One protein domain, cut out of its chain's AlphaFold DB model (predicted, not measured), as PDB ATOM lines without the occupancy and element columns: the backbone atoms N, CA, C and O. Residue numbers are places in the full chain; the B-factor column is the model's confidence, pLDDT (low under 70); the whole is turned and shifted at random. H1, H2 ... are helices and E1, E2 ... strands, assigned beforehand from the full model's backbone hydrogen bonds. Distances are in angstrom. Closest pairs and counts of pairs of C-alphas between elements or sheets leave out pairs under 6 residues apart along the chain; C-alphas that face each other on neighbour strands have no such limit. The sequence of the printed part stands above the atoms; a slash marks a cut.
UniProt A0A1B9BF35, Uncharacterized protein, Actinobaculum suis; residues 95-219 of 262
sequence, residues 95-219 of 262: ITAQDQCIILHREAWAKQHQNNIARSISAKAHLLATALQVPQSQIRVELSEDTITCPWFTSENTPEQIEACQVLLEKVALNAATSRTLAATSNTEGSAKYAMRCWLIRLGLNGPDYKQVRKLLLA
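Overview. This is residues 95 to 219 of the 262 residues of an uncharacterized protein of Actinobaculum suis (UniProt A0A1B9BF35). A long helix, H3, runs through the body with a small three-stranded sheet along one side of it, while H1 crosses its last part and H5 its first part. H2 and H4 pack on H5. The printed part has 125 residues, with three named strands and five named helices in the order E1 E2 H1 H2 E3 H3 H4 H5; the sheet, E1 - E2 - E3, is antiparallel and the class is mostly helix. It is compact, with a radius of gyration of the C-alphas of 13.7 A and spans of 37 by 35 by 30 A.

Arrangement. E1, residues 95 to 98, and E2, residues 101 to 105, form an antiparallel hairpin, with N 96 and O 103 within hydrogen-bond range at 3.0 A. E3, residues 147 to 150, is the other antiparallel neighbour of E2, with N 104 and O 148 at 2.9 A. H3, residues 159 to 178, is on one face of this sheet, two layers, at a height of 9.2 A; its closest C-alphas to E1 are Gln 166 and Ile 95, 6.6 A. H1, residues 111 to 122, only grazes the sheet and touches H3 with Asn 116 and Ala 176 closest, C-alphas 5.2 A, at a steep tilt of 48 degrees. H5, residues 211 to 218, touches H3 about perpendicular at 87 degrees, C-alphas of Val 213 and Ala 164 4.8 A. H5 also touches H2, residues 125 to 132, C-alphas of Leu 217 and Ala 131 5.4 A, and forms a helical hairpin with H4, residues 192 to 202, C-alphas of Leu 218 and Lys 193 5.9 A. Every O i to N i+4 pair is within hydrogen-bond range in H1, H2, H4 and H5, and 15 of 16 in H3.

Along the chain. E1 begins at C-alpha 95 (25.793, 28.261, 34.338). H3 spans 29.2 A, H1 16.1 A and H4 15.5 A. H5 ends at C-alpha 218 (19.664, 11.388, 21.915).

Size, cuts and confidence. The printed part has no cut. The links H2 to E3 and H3 to H4 are long. Low confidence falls at residues 106 to 113, 145 to 146 and 176 to 190.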
ATOM      1  N   ILE A  95      25.255  29.270  35.241       79.12
ATOM      2  CA  ILE A  95      25.793  28.261  34.338       79.12
ATOM      3  C   ILE A  95      26.447  28.991  33.181       79.12
ATOM      4  O   ILE A  95      25.768  29.605  32.361       79.12
ATOM      5  N   THR A  96      27.765  28.916  33.118       83.06
ATOM      6  CA  THR A  96      28.564  29.486  32.034       83.06
ATOM      7  C   THR A  96      29.177  28.361  31.217       83.06
ATOM      8  O   THR A  96      29.452  27.279  31.734       83.06
ATOM      9  N   ALA A  97      29.349  28.600  29.920       87.12
ATOM     10  CA  ALA A  97      30.133  27.741  29.046       87.12
ATOM     11  C   ALA A  97      31.371  28.528  28.611       87.12
ATOM     12  O   ALA A  97      31.240  29.570  27.969       87.12
ATOM     13  N   GLN A  98      32.550  28.070  29.020       84.81
ATOM     14  CA  GLN A  98      33.841  28.709  28.753       84.81
ATOM     15  C   GLN A  98      34.907  27.623  28.639       84.81
ATOM     16  O   GLN A  98      34.819  26.616  29.335       84.81
ATOM     17  N   ASP A  99      35.883  27.803  27.749       83.00
ATOM     18  CA  ASP A  99      37.056  26.925  27.618       83.00
ATOM     19  C   ASP A  99      36.722  25.425  27.580       83.00
ATOM     20  O   ASP A  99      37.293  24.618  28.311       83.00
ATOM     21  N   GLN A 100      35.748  25.044  26.743       87.94
ATOM     22  CA  GLN A 100      35.288  23.651  26.603       87.94
ATOM     23  C   GLN A 100      34.763  23.019  27.910       87.94
ATOM     24  O   GLN A 100      34.669  21.795  28.051       87.94
ATOM     25  N   CYS A 101      34.366  23.862  28.857       90.94
ATOM     26  CA  CYS A 101      33.794  23.487  30.133       90.94
ATOM     27  C   CYS A 101      32.419  24.132  30.300       90.94
ATOM     28  O   CYS A 101      32.165  25.237  29.823       90.94
ATOM     29  N   ILE A 102      31.541  23.457  31.036       91.94
ATOM     30  CA  ILE A 102      30.397  24.116  31.667       91.94
ATOM     31  C   ILE A 102      30.693  24.250  33.153       91.94
ATOM     32  O   ILE A 102      31.039  23.262  33.803       91.94
ATOM     33  N   ILE A 103      30.541  25.456  33.687       89.62
ATOM     34  CA  ILE A 103      30.807  25.761  35.089       89.62
ATOM     35  C   ILE A 103      29.507  26.202  35.748       89.62
ATOM     36  O   ILE A 103      28.796  27.072  35.249       89.62
ATOM     37  N   LEU A 104      29.180  25.564  36.868       81.88
ATOM     38  CA  LEU A 104      28.061  25.924  37.729       81.88
ATOM     39  C   LEU A 104      28.636  26.702  38.913       81.88
ATOM     40  O   LEU A 104      29.246  26.109  39.805       81.88
ATOM     41  N   HIS A 105      28.431  28.015  38.928       73.69
ATOM     42  CA  HIS A 105      28.914  28.898  39.990       73.69
ATOM     43  C   HIS A 105      27.849  29.136  41.059       73.69
ATOM     44  O   HIS A 105      26.697  29.434  40.734       73.69
ATOM     45  N   ARG A 106      28.246  29.075  42.332       61.53
ATOM     46  CA  ARG A 106      27.430  29.459  43.487       61.53
ATOM     47  C   ARG A 106      28.328  29.926  44.634       61.53
ATOM     48  O   ARG A 106      29.426  29.431  44.790       61.53
ATOM     49  N   GLU A 107      27.829  30.824  45.478       49.19
ATOM     50  CA  GLU A 107      28.563  31.302  46.661       49.19
ATOM     51  C   GLU A 107      28.993  30.167  47.609       49.19
ATOM     52  O   GLU A 107      30.099  30.185  48.134       49.19
ATOM     53  N   ALA A 108      28.144  29.151  47.794       46.53
ATOM     54  CA  ALA A 108      28.495  27.936  48.517       46.53
ATOM     55  C   ALA A 108      27.659  26.739  48.054       46.53
ATOM     56  O   ALA A 108      26.440  26.834  47.867       46.53
ATOM     57  N   TRP A 109      28.293  25.574  47.940       57.09
ATOM     58  CA  TRP A 109      27.595  24.315  47.704       57.09
ATOM     59  C   TRP A 109      27.529  23.445  48.960       57.09
ATOM     60  O   TRP A 109      28.531  23.148  49.606       57.09
ATOM     61  N   ALA A 110      26.343  22.915  49.265       58.59
ATOM     62  CA  ALA A 110      26.234  21.845  50.249       58.59
ATOM     63  C   ALA A 110      26.922  20.572  49.720       58.59
ATOM     64  O   ALA A 110      26.566  20.078  48.646       58.59
ATOM     65  N   LYS A 111      27.834  19.974  50.500       63.62
ATOM     66  CA  LYS A 111      28.567  18.745  50.118       63.62
ATOM     67  C   LYS A 111      27.644  17.618  49.648       63.62
ATOM     68  O   LYS A 111      27.918  16.940  48.662       63.62
ATOM     69  N   GLN A 112      26.506  17.435  50.321       61.00
ATOM     70  CA  GLN A 112      25.517  16.429  49.928       61.00
ATOM     71  C   GLN A 112      24.932  16.695  48.534       61.00
ATOM     72  O   GLN A 112      24.707  15.762  47.767       61.00
ATOM     73  N   HIS A 113      24.706  17.961  48.199       65.62
ATOM     74  CA  HIS A 113      24.184  18.364  46.903       65.62
ATOM     75  C   HIS A 113      25.212  18.138  45.786       65.62
ATOM     76  O   HIS A 113      24.878  17.541  44.764       65.62
ATOM     77  N   GLN A 114      26.474  18.510  46.018       73.75
ATOM     78  CA  GLN A 114      27.584  18.220  45.102       73.75
ATOM     79  C   GLN A 114      27.715  16.719  44.840       73.75
ATOM     80  O   GLN A 114      27.768  16.280  43.692       73.75
ATOM     81  N   ASN A 115      27.663  15.914  45.905       79.75
ATOM     82  CA  ASN A 115      27.700  14.458  45.813       79.75
ATOM     83  C   ASN A 115      26.523  13.902  45.004       79.75
ATOM     84  O   ASN A 115      26.694  12.959  44.233       79.75
ATOM     85  N   ASN A 116      25.327  14.472  45.154       76.50
ATOM     86  CA  ASN A 116      24.154  14.061  44.388       76.50
ATOM     87  C   ASN A 116      24.302  14.391  42.891       76.50
ATOM     88  O   ASN A 116      23.998  13.536  42.057       76.50
ATOM     89  N   ILE A 117      24.805  15.584  42.550       83.62
ATOM     90  CA  ILE A 117      25.111  15.976  41.164       83.62
ATOM     91  C   ILE A 117      26.139  15.012  40.564       83.62
ATOM     92  O   ILE A 117      25.869  14.380  39.540       83.62
ATOM     93  N   ALA A 118      27.277  14.832  41.242       90.06
ATOM     94  CA  ALA A 118      28.359  13.966  40.786       90.06
ATOM     95  C   ALA A 118      27.891  12.517  40.585       90.06
ATOM     96  O   ALA A 118      28.182  11.904  39.559       90.06
ATOM     97  N   ARG A 119      27.087  11.975  41.512       88.44
ATOM     98  CA  ARG A 119      26.490  10.634  41.383       88.44
ATOM     99  C   ARG A 119      25.515  10.538  40.214       88.44
ATOM    100  O   ARG A 119      25.535   9.538  39.500       88.44
ATOM    101  N   SER A 120      24.663  11.547  40.018       87.38
ATOM    102  CA  SER A 120      23.705  11.582  38.907       87.38
ATOM    103  C   SER A 120      24.429  11.544  37.561       87.38
ATOM    104  O   SER A 120      24.073  10.737  36.703       87.38
ATOM    105  N   ILE A 121      25.494  12.336  37.413       92.62
ATOM    106  CA  ILE A 121      26.308  12.401  36.193       92.62
ATOM    107  C   ILE A 121      27.097  11.104  35.998       92.62
ATOM    108  O   ILE A 121      26.968  10.462  34.959       92.62
ATOM    109  N   SER A 122      27.847  10.659  37.012       91.94
ATOM    110  CA  SER A 122      28.676   9.447  36.943       91.94
ATOM    111  C   SER A 122      27.854   8.209  36.569       91.94
ATOM    112  O   SER A 122      28.223   7.449  35.673       91.94
ATOM    113  N   ALA A 123      26.656   8.056  37.140       89.88
ATOM    114  CA  ALA A 123      25.774   6.932  36.837       89.88
ATOM    115  C   ALA A 123      25.207   6.943  35.399       89.88
ATOM    116  O   ALA A 123      24.489   6.008  35.021       89.88
ATOM    117  N   LYS A 124      25.428   8.014  34.629       92.69
ATOM    118  CA  LYS A 124      25.016   8.178  33.226       92.69
ATOM    119  C   LYS A 124      26.184   8.607  32.328       92.69
ATOM    120  O   LYS A 124      25.953   8.961  31.175       92.69
ATOM    121  N   ALA A 125      27.426   8.495  32.809       93.62
ATOM    122  CA  ALA A 125      28.614   8.941  32.088       93.62
ATOM    123  C   ALA A 125      28.746   8.290  30.705       93.62
ATOM    124  O   ALA A 125      28.995   8.986  29.731       93.62
ATOM    125  N   HIS A 126      28.484   6.984  30.592       92.75
ATOM    126  CA  HIS A 126      28.520   6.272  29.309       92.75
ATOM    127  C   HIS A 126      27.508   6.819  28.284       92.75
ATOM    128  O   HIS A 126      27.836   6.939  27.110       92.75
ATOM    129  N   LEU A 127      26.298   7.208  28.711       94.38
ATOM    130  CA  LEU A 127      25.290   7.793  27.813       94.38
ATOM    131  C   LEU A 127      25.705   9.190  27.352       94.38
ATOM    132  O   LEU A 127      25.533   9.529  26.186       94.38
ATOM    133  N   LEU A 128      26.245   9.995  28.270       95.12
ATOM    134  CA  LEU A 128      26.731  11.341  27.968       95.12
ATOM    135  C   LEU A 128      27.932  11.303  27.023       95.12
ATOM    136  O   LEU A 128      27.962  12.063  26.061       95.12
ATOM    137  N   ALA A 129      28.862  10.377  27.250       94.50
ATOM    138  CA  ALA A 129      30.033  10.164  26.410       94.50
ATOM    139  C   ALA A 129      29.631   9.859  24.962       94.50
ATOM    140  O   ALA A 129      30.071  10.536  24.040       94.50
ATOM    141  N   THR A 130      28.711   8.908  24.761       94.19
ATOM    142  CA  THR A 130      28.198   8.585  23.423       94.19
ATOM    143  C   THR A 130      27.410   9.744  22.809       94.19
ATOM    144  O   THR A 130      27.583  10.037  21.630       94.19
ATOM    145  N   ALA A 131      26.562  10.430  23.586       94.06
ATOM    146  CA  ALA A 131      25.779  11.563  23.091       94.06
ATOM    147  C   ALA A 131      26.672  12.708  22.580       94.06
ATOM    148  O   ALA A 131      26.390  13.276  21.525       94.06
ATOM    149  N   LEU A 132      27.752  13.006  23.305       93.81
ATOM    150  CA  LEU A 132      28.709  14.069  22.990       93.81
ATOM    151  C   LEU A 132      29.860  13.620  22.082       93.81
ATOM    152  O   LEU A 132      30.636  14.469  21.658       93.81
ATOM    153  N   GLN A 133      29.950  12.321  21.778       93.50
ATOM    154  CA  GLN A 133      31.031  11.701  21.003       93.50
ATOM    155  C   GLN A 133      32.426  11.947  21.601       93.50
ATOM    156  O   GLN A 133      33.408  12.097  20.885       93.50
ATOM    157  N   VAL A 134      32.514  11.938  22.932       93.56
ATOM    158  CA  VAL A 134      33.772  12.094  23.678       93.56
ATOM    159  C   VAL A 134      34.108  10.816  24.449       93.56
ATOM    160  O   VAL A 134      33.213  10.016  24.747       93.56
ATOM    161  N   PRO A 135      35.381  10.591  24.820       93.06
ATOM    162  CA  PRO A 135      35.749   9.472  25.676       93.06
ATOM    163  C   PRO A 135      35.005   9.516  27.016       93.06
ATOM    164  O   PRO A 135      34.866  10.569  27.638       93.06
ATOM    165  N   GLN A 136      34.582   8.357  27.529       91.94
ATOM    166  CA  GLN A 136      33.881   8.292  28.819       91.94
ATOM    167  C   GLN A 136      34.717   8.842  29.987       91.94
ATOM    168  O   GLN A 136      34.151   9.389  30.931       91.94
ATOM    169  N   SER A 137      36.048   8.749  29.912       90.44
ATOM    170  CA  SER A 137      36.975   9.335  30.891       90.44
ATOM    171  C   SER A 137      36.885  10.864  30.990       90.44
ATOM    172  O   SER A 137      37.287  11.435  32.003       90.44
ATOM    173  N   GLN A 138      36.341  11.531  29.970       92.56
ATOM    174  CA  GLN A 138      36.159  12.980  29.939       92.56
ATOM    175  C   GLN A 138      34.866  13.427  30.643       92.56
ATOM    176  O   GLN A 138      34.788  14.560  31.118       92.56
ATOM    177  N   ILE A 139      33.879  12.535  30.809       94.31
ATOM    178  CA  ILE A 139      32.640  12.824  31.547       94.31
ATOM    179  C   ILE A 139      32.893  12.728  33.056       94.31
ATOM    180  O   ILE A 139      32.525  11.762  33.729       94.31
ATOM    181  N   ARG A 140      33.551  13.758  33.588       92.69
ATOM    182  CA  ARG A 140      33.864  13.915  35.011       92.69
ATOM    183  C   ARG A 140      33.279  15.204  35.574       92.69
ATOM    184  O   ARG A 140      32.868  16.091  34.833       92.69
ATOM    185  N   VAL A 141      33.231  15.278  36.897       93.25
ATOM    186  CA  VAL A 141      32.756  16.450  37.633       93.25
ATOM    187  C   VAL A 141      33.858  16.851  38.595       93.25
ATOM    188  O   VAL A 141      34.232  16.062  39.461       93.25
ATOM    189  N   GLU A 142      34.382  18.053  38.419       93.50
ATOM    190  CA  GLU A 142      35.379  18.648  39.303       93.50
ATOM    191  C   GLU A 142      34.642  19.524  40.321       93.50
ATOM    192  O   GLU A 142      33.806  20.351  39.953       93.50
ATOM    193  N   LEU A 143      34.875  19.266  41.609       86.75
ATOM    194  CA  LEU A 143      34.165  19.909  42.713       86.75
ATOM    195  C   LEU A 143      35.109  20.859  43.449       86.75
ATOM    196  O   LEU A 143      36.179  20.447  43.896       86.75
ATOM    197  N   SER A 144      34.667  22.095  43.637       80.50
ATOM    198  CA  SER A 144      35.295  23.098  44.500       80.50
ATOM    199  C   SER A 144      34.258  23.645  45.488       80.50
ATOM    200  O   SER A 144      33.122  23.175  45.520       80.50
ATOM    201  N   GLU A 145      34.627  24.587  46.356       63.72
ATOM    202  CA  GLU A 145      33.694  25.114  47.373       63.72
ATOM    203  C   GLU A 145      32.526  25.897  46.749       63.72
ATOM    204  O   GLU A 145      31.372  25.756  47.169       63.72
ATOM    205  N   ASP A 146      32.824  26.659  45.701       65.38
ATOM    206  CA  ASP A 146      31.941  27.603  45.015       65.38
ATOM    207  C   ASP A 146      31.562  27.155  43.589       65.38
ATOM    208  O   ASP A 146      30.585  27.616  42.992       65.38
ATOM    209  N   THR A 147      32.293  26.195  43.026       81.44
ATOM    210  CA  THR A 147      32.138  25.793  41.628       81.44
ATOM    211  C   THR A 147      32.005  24.290  41.443       81.44
ATOM    212  O   THR A 147      32.556  23.470  42.181       81.44
ATOM    213  N   ILE A 148      31.223  23.927  40.428       86.12
ATOM    214  CA  ILE A 148      31.173  22.578  39.871       86.12
ATOM    215  C   ILE A 148      31.514  22.694  38.389       86.12
ATOM    216  O   ILE A 148      30.752  23.287  37.623       86.12
ATOM    217  N   THR A 149      32.635  22.104  37.989       93.62
ATOM    218  CA  THR A 149      33.168  22.205  36.628       93.62
ATOM    219  C   THR A 149      32.982  20.891  35.880       93.62
ATOM    220  O   THR A 149      33.285  19.804  36.379       93.62
ATOM    221  N   CYS A 150      32.454  20.994  34.663       95.06
ATOM    222  CA  CYS A 150      32.185  19.890  33.749       95.06
ATOM    223  C   CYS A 150      33.029  20.068  32.471       95.06
ATOM    224  O   CYS A 150      32.544  20.667  31.506       95.06
ATOM    225  N   PRO A 151      34.283  19.576  32.451       94.69
ATOM    226  CA  PRO A 151      35.226  19.759  31.344       94.69
ATOM    227  C   PRO A 151      35.018  18.707  30.244       94.69
ATOM    228  O   PRO A 151      35.875  17.862  29.981       94.69
ATOM    229  N   TRP A 152      33.815  18.676  29.670       94.31
ATOM    230  CA  TRP A 152      33.383  17.571  28.807       94.31
ATOM    231  C   TRP A 152      33.686  17.779  27.336       94.31
ATOM    232  O   TRP A 152      33.678  16.803  26.592       94.31
ATOM    233  N   PHE A 153      33.879  19.025  26.913       93.19
ATOM    234  CA  PHE A 153      33.793  19.375  25.506       93.19
ATOM    235  C   PHE A 153      35.169  19.389  24.844       93.19
ATOM    236  O   PHE A 153      36.208  19.439  25.499       93.19
ATOM    237  N   THR A 154      35.167  19.323  23.522       89.19
ATOM    238  CA  THR A 154      36.325  19.530  22.655       89.19
ATOM    239  C   THR A 154      35.965  20.580  21.602       89.19
ATOM    240  O   THR A 154      34.848  21.097  21.571       89.19
ATOM    241  N   SER A 155      36.897  20.903  20.705       86.00
ATOM    242  CA  SER A 155      36.646  21.814  19.583       86.00
ATOM    243  C   SER A 155      35.654  21.250  18.562       86.00
ATOM    244  O   SER A 155      35.196  21.986  17.696       86.00
ATOM    245  N   GLU A 156      35.339  19.957  18.644       87.94
ATOM    246  CA  GLU A 156      34.402  19.281  17.744       87.94
ATOM    247  C   GLU A 156      32.944  19.402  18.212       87.94
ATOM    248  O   GLU A 156      32.022  19.136  17.440       87.94
ATOM    249  N   ASN A 157      32.705  19.816  19.462       90.94
ATOM    250  CA  ASN A 157      31.350  19.991  19.965       90.94
ATOM    251  C   ASN A 157      30.723  21.291  19.456       90.94
ATOM    252  O   ASN A 157      31.290  22.376  19.564       90.94
ATOM    253  N   THR A 158      29.505  21.168  18.941       91.31
ATOM    254  CA  THR A 158      28.724  22.302  18.436       91.31
ATOM    255  C   THR A 158      28.210  23.190  19.579       91.31
ATOM    256  O   THR A 158      27.926  22.675  20.669       91.31
ATOM    257  N   PRO A 159      28.020  24.505  19.351       90.31
ATOM    258  CA  PRO A 159      27.412  25.400  20.336       90.31
ATOM    259  C   PRO A 159      26.066  24.883  20.857       90.31
ATOM    260  O   PRO A 159      25.814  24.903  22.059       90.31
ATOM    261  N   GLU A 160      25.237  24.305  19.986       90.50
ATOM    262  CA  GLU A 160      23.929  23.769  20.357       90.50
ATOM    263  C   GLU A 160      24.039  22.553  21.291       90.50
ATOM    264  O   GLU A 160      23.204  22.372  22.180       90.50
ATOM    265  N   GLN A 161      25.060  21.701  21.118       91.44
ATOM    266  CA  GLN A 161      25.329  20.593  22.047       91.44
ATOM    267  C   GLN A 161      25.745  21.111  23.425       91.44
ATOM    268  O   GLN A 161      25.284  20.578  24.438       91.44
ATOM    269  N   ILE A 162      26.580  22.151  23.464       92.44
ATOM    270  CA  ILE A 162      27.015  22.788  24.710       92.44
ATOM    271  C   ILE A 162      25.804  23.404  25.425       92.44
ATOM    272  O   ILE A 162      25.575  23.104  26.597       92.44
ATOM    273  N   GLU A 163      24.961  24.157  24.717       88.69
ATOM    274  CA  GLU A 163      23.720  24.728  25.262       88.69
ATOM    275  C   GLU A 163      22.758  23.648  25.784       88.69
ATOM    276  O   GLU A 163      22.214  23.753  26.888       88.69
ATOM    277  N   ALA A 164      22.577  22.552  25.037       91.44
ATOM    278  CA  ALA A 164      21.763  21.424  25.484       91.44
ATOM    279  C   ALA A 164      22.303  20.804  26.786       91.44
ATOM    280  O   ALA A 164      21.521  20.414  27.661       91.44
ATOM    281  N   CYS A 165      23.626  20.741  26.940       93.25
ATOM    282  CA  CYS A 165      24.271  20.301  28.171       93.25
ATOM    283  C   CYS A 165      24.157  21.313  29.315       93.25
ATOM    284  O   CYS A 165      24.006  20.882  30.458       93.25
ATOM    285  N   GLN A 166      24.163  22.622  29.049       87.12
ATOM    286  CA  GLN A 166      23.907  23.636  30.079       87.12
ATOM    287  C   GLN A 166      22.508  23.446  30.670       87.12
ATOM    288  O   GLN A 166      22.356  23.330  31.887       87.12
ATOM    289  N   VAL A 167      21.497  23.297  29.806       84.12
ATOM    290  CA  VAL A 167      20.112  23.029  30.219       84.12
ATOM    291  C   VAL A 167      20.004  21.701  30.976       84.12
ATOM    292  O   VAL A 167      19.299  21.603  31.983       84.12
ATOM    293  N   LEU A 168      20.712  20.661  30.527       91.12
ATOM    294  CA  LEU A 168      20.770  19.388  31.242       91.12
ATOM    295  C   LEU A 168      21.334  19.561  32.657       91.12
ATOM    296  O   LEU A 168      20.725  19.079  33.614       91.12
ATOM    297  N   LEU A 169      22.485  20.220  32.791       90.19
ATOM    298  CA  LEU A 169      23.174  20.411  34.064       90.19
ATOM    299  C   LEU A 169      22.357  21.265  35.035       90.19
ATOM    300  O   LEU A 169      22.301  20.937  36.220       90.19
ATOM    301  N   GLU A 170      21.635  22.269  34.534       79.75
ATOM    302  CA  GLU A 170      20.651  23.024  35.314       79.75
ATOM    303  C   GLU A 170      19.612  22.087  35.945       79.75
ATOM    304  O   GLU A 170      19.359  22.126  37.153       79.75
ATOM    305  N   LYS A 171      19.029  21.187  35.142       80.38
ATOM    306  CA  LYS A 171      18.022  20.238  35.632       80.38
ATOM    307  C   LYS A 171      18.606  19.166  36.542       80.38
ATOM    308  O   LYS A 171      17.930  18.746  37.479       80.38
ATOM    309  N   VAL A 172      19.843  18.731  36.307       84.56
ATOM    310  CA  VAL A 172      20.550  17.809  37.205       84.56
ATOM    311  C   VAL A 172      20.776  18.458  38.565       84.56
ATOM    312  O   VAL A 172      20.440  17.838  39.572       84.56
ATOM    313  N   ALA A 173      21.276  19.694  38.604       75.44
ATOM    314  CA  ALA A 173      21.454  20.442  39.844       75.44
ATOM    315  C   ALA A 173      20.113  20.620  40.567       75.44
ATOM    316  O   ALA A 173      19.982  20.267  41.738       75.44
ATOM    317  N   LEU A 174      19.066  21.034  39.850       70.25
ATOM    318  CA  LEU A 174      17.726  21.158  40.420       70.25
ATOM    319  C   LEU A 174      17.217  19.833  41.010       70.25
ATOM    320  O   LEU A 174      16.704  19.808  42.124       70.25
ATOM    321  N   ASN A 175      17.373  18.722  40.290       70.50
ATOM    322  CA  ASN A 175      16.920  17.406  40.739       70.50
ATOM    323  C   ASN A 175      17.752  16.860  41.914       70.50
ATOM    324  O   ASN A 175      17.213  16.183  42.794       70.50
ATOM    325  N   ALA A 176      19.046  17.174  41.962       68.81
ATOM    326  CA  ALA A 176      19.956  16.782  43.034       68.81
ATOM    327  C   ALA A 176      19.643  17.473  44.371       68.81
ATOM    328  O   ALA A 176      19.919  16.894  45.426       68.81
ATOM    329  N   ALA A 177      19.035  18.667  44.344       58.16
ATOM    330  CA  ALA A 177      18.544  19.353  45.546       58.16
ATOM    331  C   ALA A 177      17.325  18.662  46.152       58.16
ATOM    332  O   ALA A 177      17.091  18.782  47.350       58.16
ATOM    333  N   THR A 178      16.531  17.969  45.337       52.94
ATOM    334  CA  THR A 178      15.149  17.631  45.712       52.94
ATOM    335  C   THR A 178      14.894  16.136  45.796       52.94
ATOM    336  O   THR A 178      13.909  15.689  46.386       52.94
ATOM    337  N   SER A 179      15.836  15.336  45.303       51.53
ATOM    338  CA  SER A 179      15.790  13.882  45.396       51.53
ATOM    339  C   SER A 179      16.252  13.393  46.774       51.53
ATOM    340  O   SER A 179      17.441  13.393  47.080       51.53
ATOM    341  N   ARG A 180      15.314  12.900  47.600       42.91
ATOM    342  CA  ARG A 180      15.596  12.290  48.922       42.91
ATOM    343  C   ARG A 180      16.366  10.965  48.855       42.91
ATOM    344  O   ARG A 180      16.920  10.535  49.863       42.91
ATOM    345  N   THR A 181      16.391  10.286  47.709       43.16
ATOM    346  CA  THR A 181      17.121   9.023  47.521       43.16
ATOM    347  C   THR A 181      17.404   8.840  46.033       43.16
ATOM    348  O   THR A 181      16.496   8.558  45.254       43.16
ATOM    349  N   LEU A 182      18.656   9.022  45.608       44.34
ATOM    350  CA  LEU A 182      19.072   8.629  44.261       44.34
ATOM    351  C   LEU A 182      19.121   7.101  44.239       44.34
ATOM    352  O   LEU A 182      20.067   6.505  44.746       44.34
ATOM    353  N   ALA A 183      18.079   6.461  43.704       41.41
ATOM    354  CA  ALA A 183      18.104   5.027  43.460       41.41
ATOM    355  C   ALA A 183      19.282   4.718  42.522       41.41
ATOM    356  O   ALA A 183      19.256   5.039  41.329       41.41
ATOM    357  N   ALA A 184      20.334   4.129  43.091       40.44
ATOM    358  CA  ALA A 184      21.473   3.586  42.376       40.44
ATOM    359  C   ALA A 184      21.017   2.323  41.641       40.44
ATOM    360  O   ALA A 184      21.275   1.204  42.060       40.44
ATOM    361  N   THR A 185      20.255   2.494  40.568       41.44
ATOM    362  CA  THR A 185      19.936   1.386  39.673       41.44
ATOM    363  C   THR A 185      20.548   1.707  38.323       41.44
ATOM    364  O   THR A 185      19.950   2.369  37.470       41.44
ATOM    365  N   SER A 186      21.795   1.267  38.153       47.91
ATOM    366  CA  SER A 186      22.447   1.093  36.858       47.91
ATOM    367  C   SER A 186      21.770  -0.068  36.134       47.91
ATOM    368  O   SER A 186      22.312  -1.162  36.041       47.91
ATOM    369  N   ASN A 187      20.535   0.136  35.679       46.06
ATOM    370  CA  ASN A 187      19.845  -0.865  34.876       46.06
ATOM    371  C   ASN A 187      20.161  -0.603  33.400       46.06
ATOM    372  O   ASN A 187      19.346  -0.061  32.655       46.06
ATOM    373  N   THR A 188      21.386  -0.943  33.005       50.62
ATOM    374  CA  THR A 188      21.857  -1.010  31.612       50.62
ATOM    375  C   THR A 188      21.442  -2.333  30.963       50.62
ATOM    376  O   THR A 188      22.226  -2.991  30.296       50.62
ATOM    377  N   GLU A 189      20.185  -2.729  31.149       50.19
ATOM    378  CA  GLU A 189      19.554  -3.801  30.380       50.19
ATOM    379  C   GLU A 189      18.495  -3.152  29.476       50.19
ATOM    380  O   GLU A 189      17.316  -3.032  29.831       50.19
ATOM    381  N   GLY A 190      18.943  -2.598  28.341       61.44
ATOM    382  CA  GLY A 190      18.074  -1.985  27.331       61.44
ATOM    383  C   GLY A 190      18.760  -0.993  26.379       61.44
ATOM    384  O   GLY A 190      19.953  -0.735  26.484       61.44
ATOM    385  N   SER A 191      17.985  -0.420  25.442       80.44
ATOM    386  CA  SER A 191      18.450   0.594  24.477       80.44
ATOM    387  C   SER A 191      18.983   1.834  25.200       80.44
ATOM    388  O   SER A 191      18.272   2.442  26.007       80.44
ATOM    389  N   ALA A 192      20.205   2.248  24.856       87.75
ATOM    390  CA  ALA A 192      20.845   3.450  25.389       87.75
ATOM    391  C   ALA A 192      19.986   4.705  25.151       87.75
ATOM    392  O   ALA A 192      19.777   5.508  26.065       87.75
ATOM    393  N   LYS A 193      19.385   4.823  23.956       90.25
ATOM    394  CA  LYS A 193      18.457   5.909  23.613       90.25
ATOM    395  C   LYS A 193      17.218   5.929  24.521       90.25
ATOM    396  O   LYS A 193      16.810   7.000  24.976       90.25
ATOM    397  N   TYR A 194      16.638   4.769  24.845       87.44
ATOM    398  CA  TYR A 194      15.517   4.675  25.792       87.44
ATOM    399  C   TYR A 194      15.930   5.083  27.215       87.44
ATOM    400  O   TYR A 194      15.244   5.881  27.860       87.44
ATOM    401  N   ALA A 195      17.070   4.581  27.698       88.81
ATOM    402  CA  ALA A 195      17.575   4.883  29.036       88.81
ATOM    403  C   ALA A 195      17.836   6.386  29.227       88.81
ATOM    404  O   ALA A 195      17.379   6.970  30.217       88.81
ATOM    405  N   MET A 196      18.493   7.019  28.249       92.88
ATOM    406  CA  MET A 196      18.731   8.461  28.235       92.88
ATOM    407  C   MET A 196      17.410   9.227  28.233       92.88
ATOM    408  O   MET A 196      17.189  10.066  29.103       92.88
ATOM    409  N   ARG A 197      16.463   8.878  27.352       90.19
ATOM    410  CA  ARG A 197      15.138   9.521  27.301       90.19
ATOM    411  C   ARG A 197      14.427   9.484  28.657       90.19
ATOM    412  O   ARG A 197      13.930  10.510  29.117       90.19
ATOM    413  N   CYS A 198      14.382   8.324  29.310       87.81
ATOM    414  CA  CYS A 198      13.759   8.173  30.626       87.81
ATOM    415  C   CYS A 198      14.462   8.992  31.712       87.81
ATOM    416  O   CYS A 198      13.819   9.449  32.657       87.81
ATOM    417  N   TRP A 199      15.779   9.164  31.622       90.31
ATOM    418  CA  TRP A 199      16.507  10.037  32.536       90.31
ATOM    419  C   TRP A 199      16.173  11.513  32.298       90.31
ATOM    420  O   TRP A 199      15.772  12.182  33.246       90.31
ATOM    421  N   LEU A 200      16.195  11.984  31.047       89.00
ATOM    422  CA  LEU A 200      15.829  13.363  30.696       89.00
ATOM    423  C   LEU A 200      14.403  13.714  31.159       89.00
ATOM    424  O   LEU A 200      14.177  14.779  31.727       89.00
ATOM    425  N   ILE A 201      13.443  12.796  30.996       86.31
ATOM    426  CA  ILE A 201      12.064  12.996  31.473       86.31
ATOM    427  C   ILE A 201      12.010  13.120  33.003       86.31
ATOM    428  O   ILE A 201      11.316  13.998  33.509       86.31
ATOM    429  N   ARG A 202      12.754  12.286  33.745       82.94
ATOM    430  CA  ARG A 202      12.817  12.364  35.218       82.94
ATOM    431  C   ARG A 202      13.422  13.676  35.720       82.94
ATOM    432  O   ARG A 202      13.033  14.143  36.783       82.94
ATOM    433  N   LEU A 203      14.332  14.269  34.950       78.25
ATOM    434  CA  LEU A 203      14.901  15.590  35.217       78.25
ATOM    435  C   LEU A 203      13.937  16.749  34.890       78.25
ATOM    436  O   LEU A 203      14.236  17.899  35.196       78.25
ATOM    437  N   GLY A 204      12.784  16.470  34.274       76.75
ATOM    438  CA  GLY A 204      11.811  17.488  33.875       76.75
ATOM    439  C   GLY A 204      12.049  18.074  32.482       76.75
ATOM    440  O   GLY A 204      11.422  19.068  32.133       76.75
ATOM    441  N   LEU A 205      12.904  17.464  31.652       76.69
ATOM    442  CA  LEU A 205      13.091  17.855  30.249       76.69
ATOM    443  C   LEU A 205      11.976  17.268  29.370       76.69
ATOM    444  O   LEU A 205      12.233  16.509  28.433       76.69
ATOM    445  N   ASN A 206      10.718  17.581  29.681       79.62
ATOM    446  CA  ASN A 206       9.516  17.108  28.984       79.62
ATOM    447  C   ASN A 206       8.850  18.214  28.131       79.62
ATOM    448  O   ASN A 206       9.193  19.380  28.212       79.62
ATOM    449  N   GLY A 207       7.925  17.864  27.235       74.94
ATOM    450  CA  GLY A 207       7.209  18.878  26.442       74.94
ATOM    451  C   GLY A 207       8.010  19.499  25.278       74.94
ATOM    452  O   GLY A 207       9.136  19.062  24.995       74.94
ATOM    453  N   PRO A 208       7.394  20.435  24.533       74.75
ATOM    454  CA  PRO A 208       7.914  20.952  23.265       74.75
ATOM    455  C   PRO A 208       9.170  21.817  23.422       74.75
ATOM    456  O   PRO A 208      10.074  21.688  22.601       74.75
ATOM    457  N   ASP A 209       9.285  22.588  24.503       77.06
ATOM    458  CA  ASP A 209      10.392  23.536  24.709       77.06
ATOM    459  C   ASP A 209      11.750  22.829  24.826       77.06
ATOM    460  O   ASP A 209      12.766  23.295  24.324       77.06
ATOM    461  N   TYR A 210      11.762  21.621  25.396       83.50
ATOM    462  CA  TYR A 210      12.968  20.794  25.504       83.50
ATOM    463  C   TYR A 210      13.132  19.801  24.342       83.50
ATOM    464  O   TYR A 210      13.957  18.887  24.415       83.50
ATOM    465  N   LYS A 211      12.346  19.923  23.261       84.75
ATOM    466  CA  LYS A 211      12.418  19.002  22.111       84.75
ATOM    467  C   LYS A 211      13.797  19.022  21.458       84.75
ATOM    468  O   LYS A 211      14.318  17.948  21.161       84.75
ATOM    469  N   GLN A 212      14.381  20.205  21.273       89.06
ATOM    470  CA  GLN A 212      15.699  20.349  20.654       89.06
ATOM    471  C   GLN A 212      16.807  19.782  21.550       89.06
ATOM    472  O   GLN A 212      17.605  18.970  21.088       89.06
ATOM    473  N   VAL A 213      16.773  20.094  22.850       89.06
ATOM    474  CA  VAL A 213      17.701  19.539  23.852       89.06
ATOM    475  C   VAL A 213      17.662  18.008  23.847       89.06
ATOM    476  O   VAL A 213      18.695  17.353  23.720       89.06
ATOM    477  N   ARG A 214      16.461  17.411  23.900       92.38
ATOM    478  CA  ARG A 214      16.314  15.950  23.818       92.38
ATOM    479  C   ARG A 214      16.825  15.394  22.493       92.38
ATOM    480  O   ARG A 214      17.423  14.328  22.496       92.38
ATOM    481  N   LYS A 215      16.572  16.070  21.367       93.81
ATOM    482  CA  LYS A 215      17.033  15.615  20.048       93.81
ATOM    483  C   LYS A 215      18.559  15.519  20.012       93.81
ATOM    484  O   LYS A 215      19.067  14.480  19.609       93.81
ATOM    485  N   LEU A 216      19.258  16.555  20.475       94.31
ATOM    486  CA  LEU A 216      20.722  16.609  20.497       94.31
ATOM    487  C   LEU A 216      21.315  15.532  21.413       94.31
ATOM    488  O   LEU A 216      22.142  14.740  20.977       94.31
ATOM    489  N   LEU A 217      20.809  15.418  22.644       95.06
ATOM    490  CA  LEU A 217      21.301  14.448  23.632       95.06
ATOM    491  C   LEU A 217      20.962  12.980  23.304       95.06
ATOM    492  O   LEU A 217      21.493  12.070  23.936       95.06
ATOM    493  N   LEU A 218      20.059  12.732  22.350       94.38
ATOM    494  CA  LEU A 218      19.664  11.388  21.915       94.38
ATOM    495  C   LEU A 218      20.213  11.003  20.536       94.38
ATOM    496  O   LEU A 218      20.085   9.834  20.165       94.38
ATOM    497  N   ALA A 219      20.771  11.948  19.772       92.06
ATOM    498  CA  ALA A 219      21.087  11.771  18.353       92.06
ATOM    499  C   ALA A 219      22.036  10.590  18.101       92.06
ATOM    500  O   ALA A 219      21.747   9.744  17.258       92.06
TER     501      ALA A 219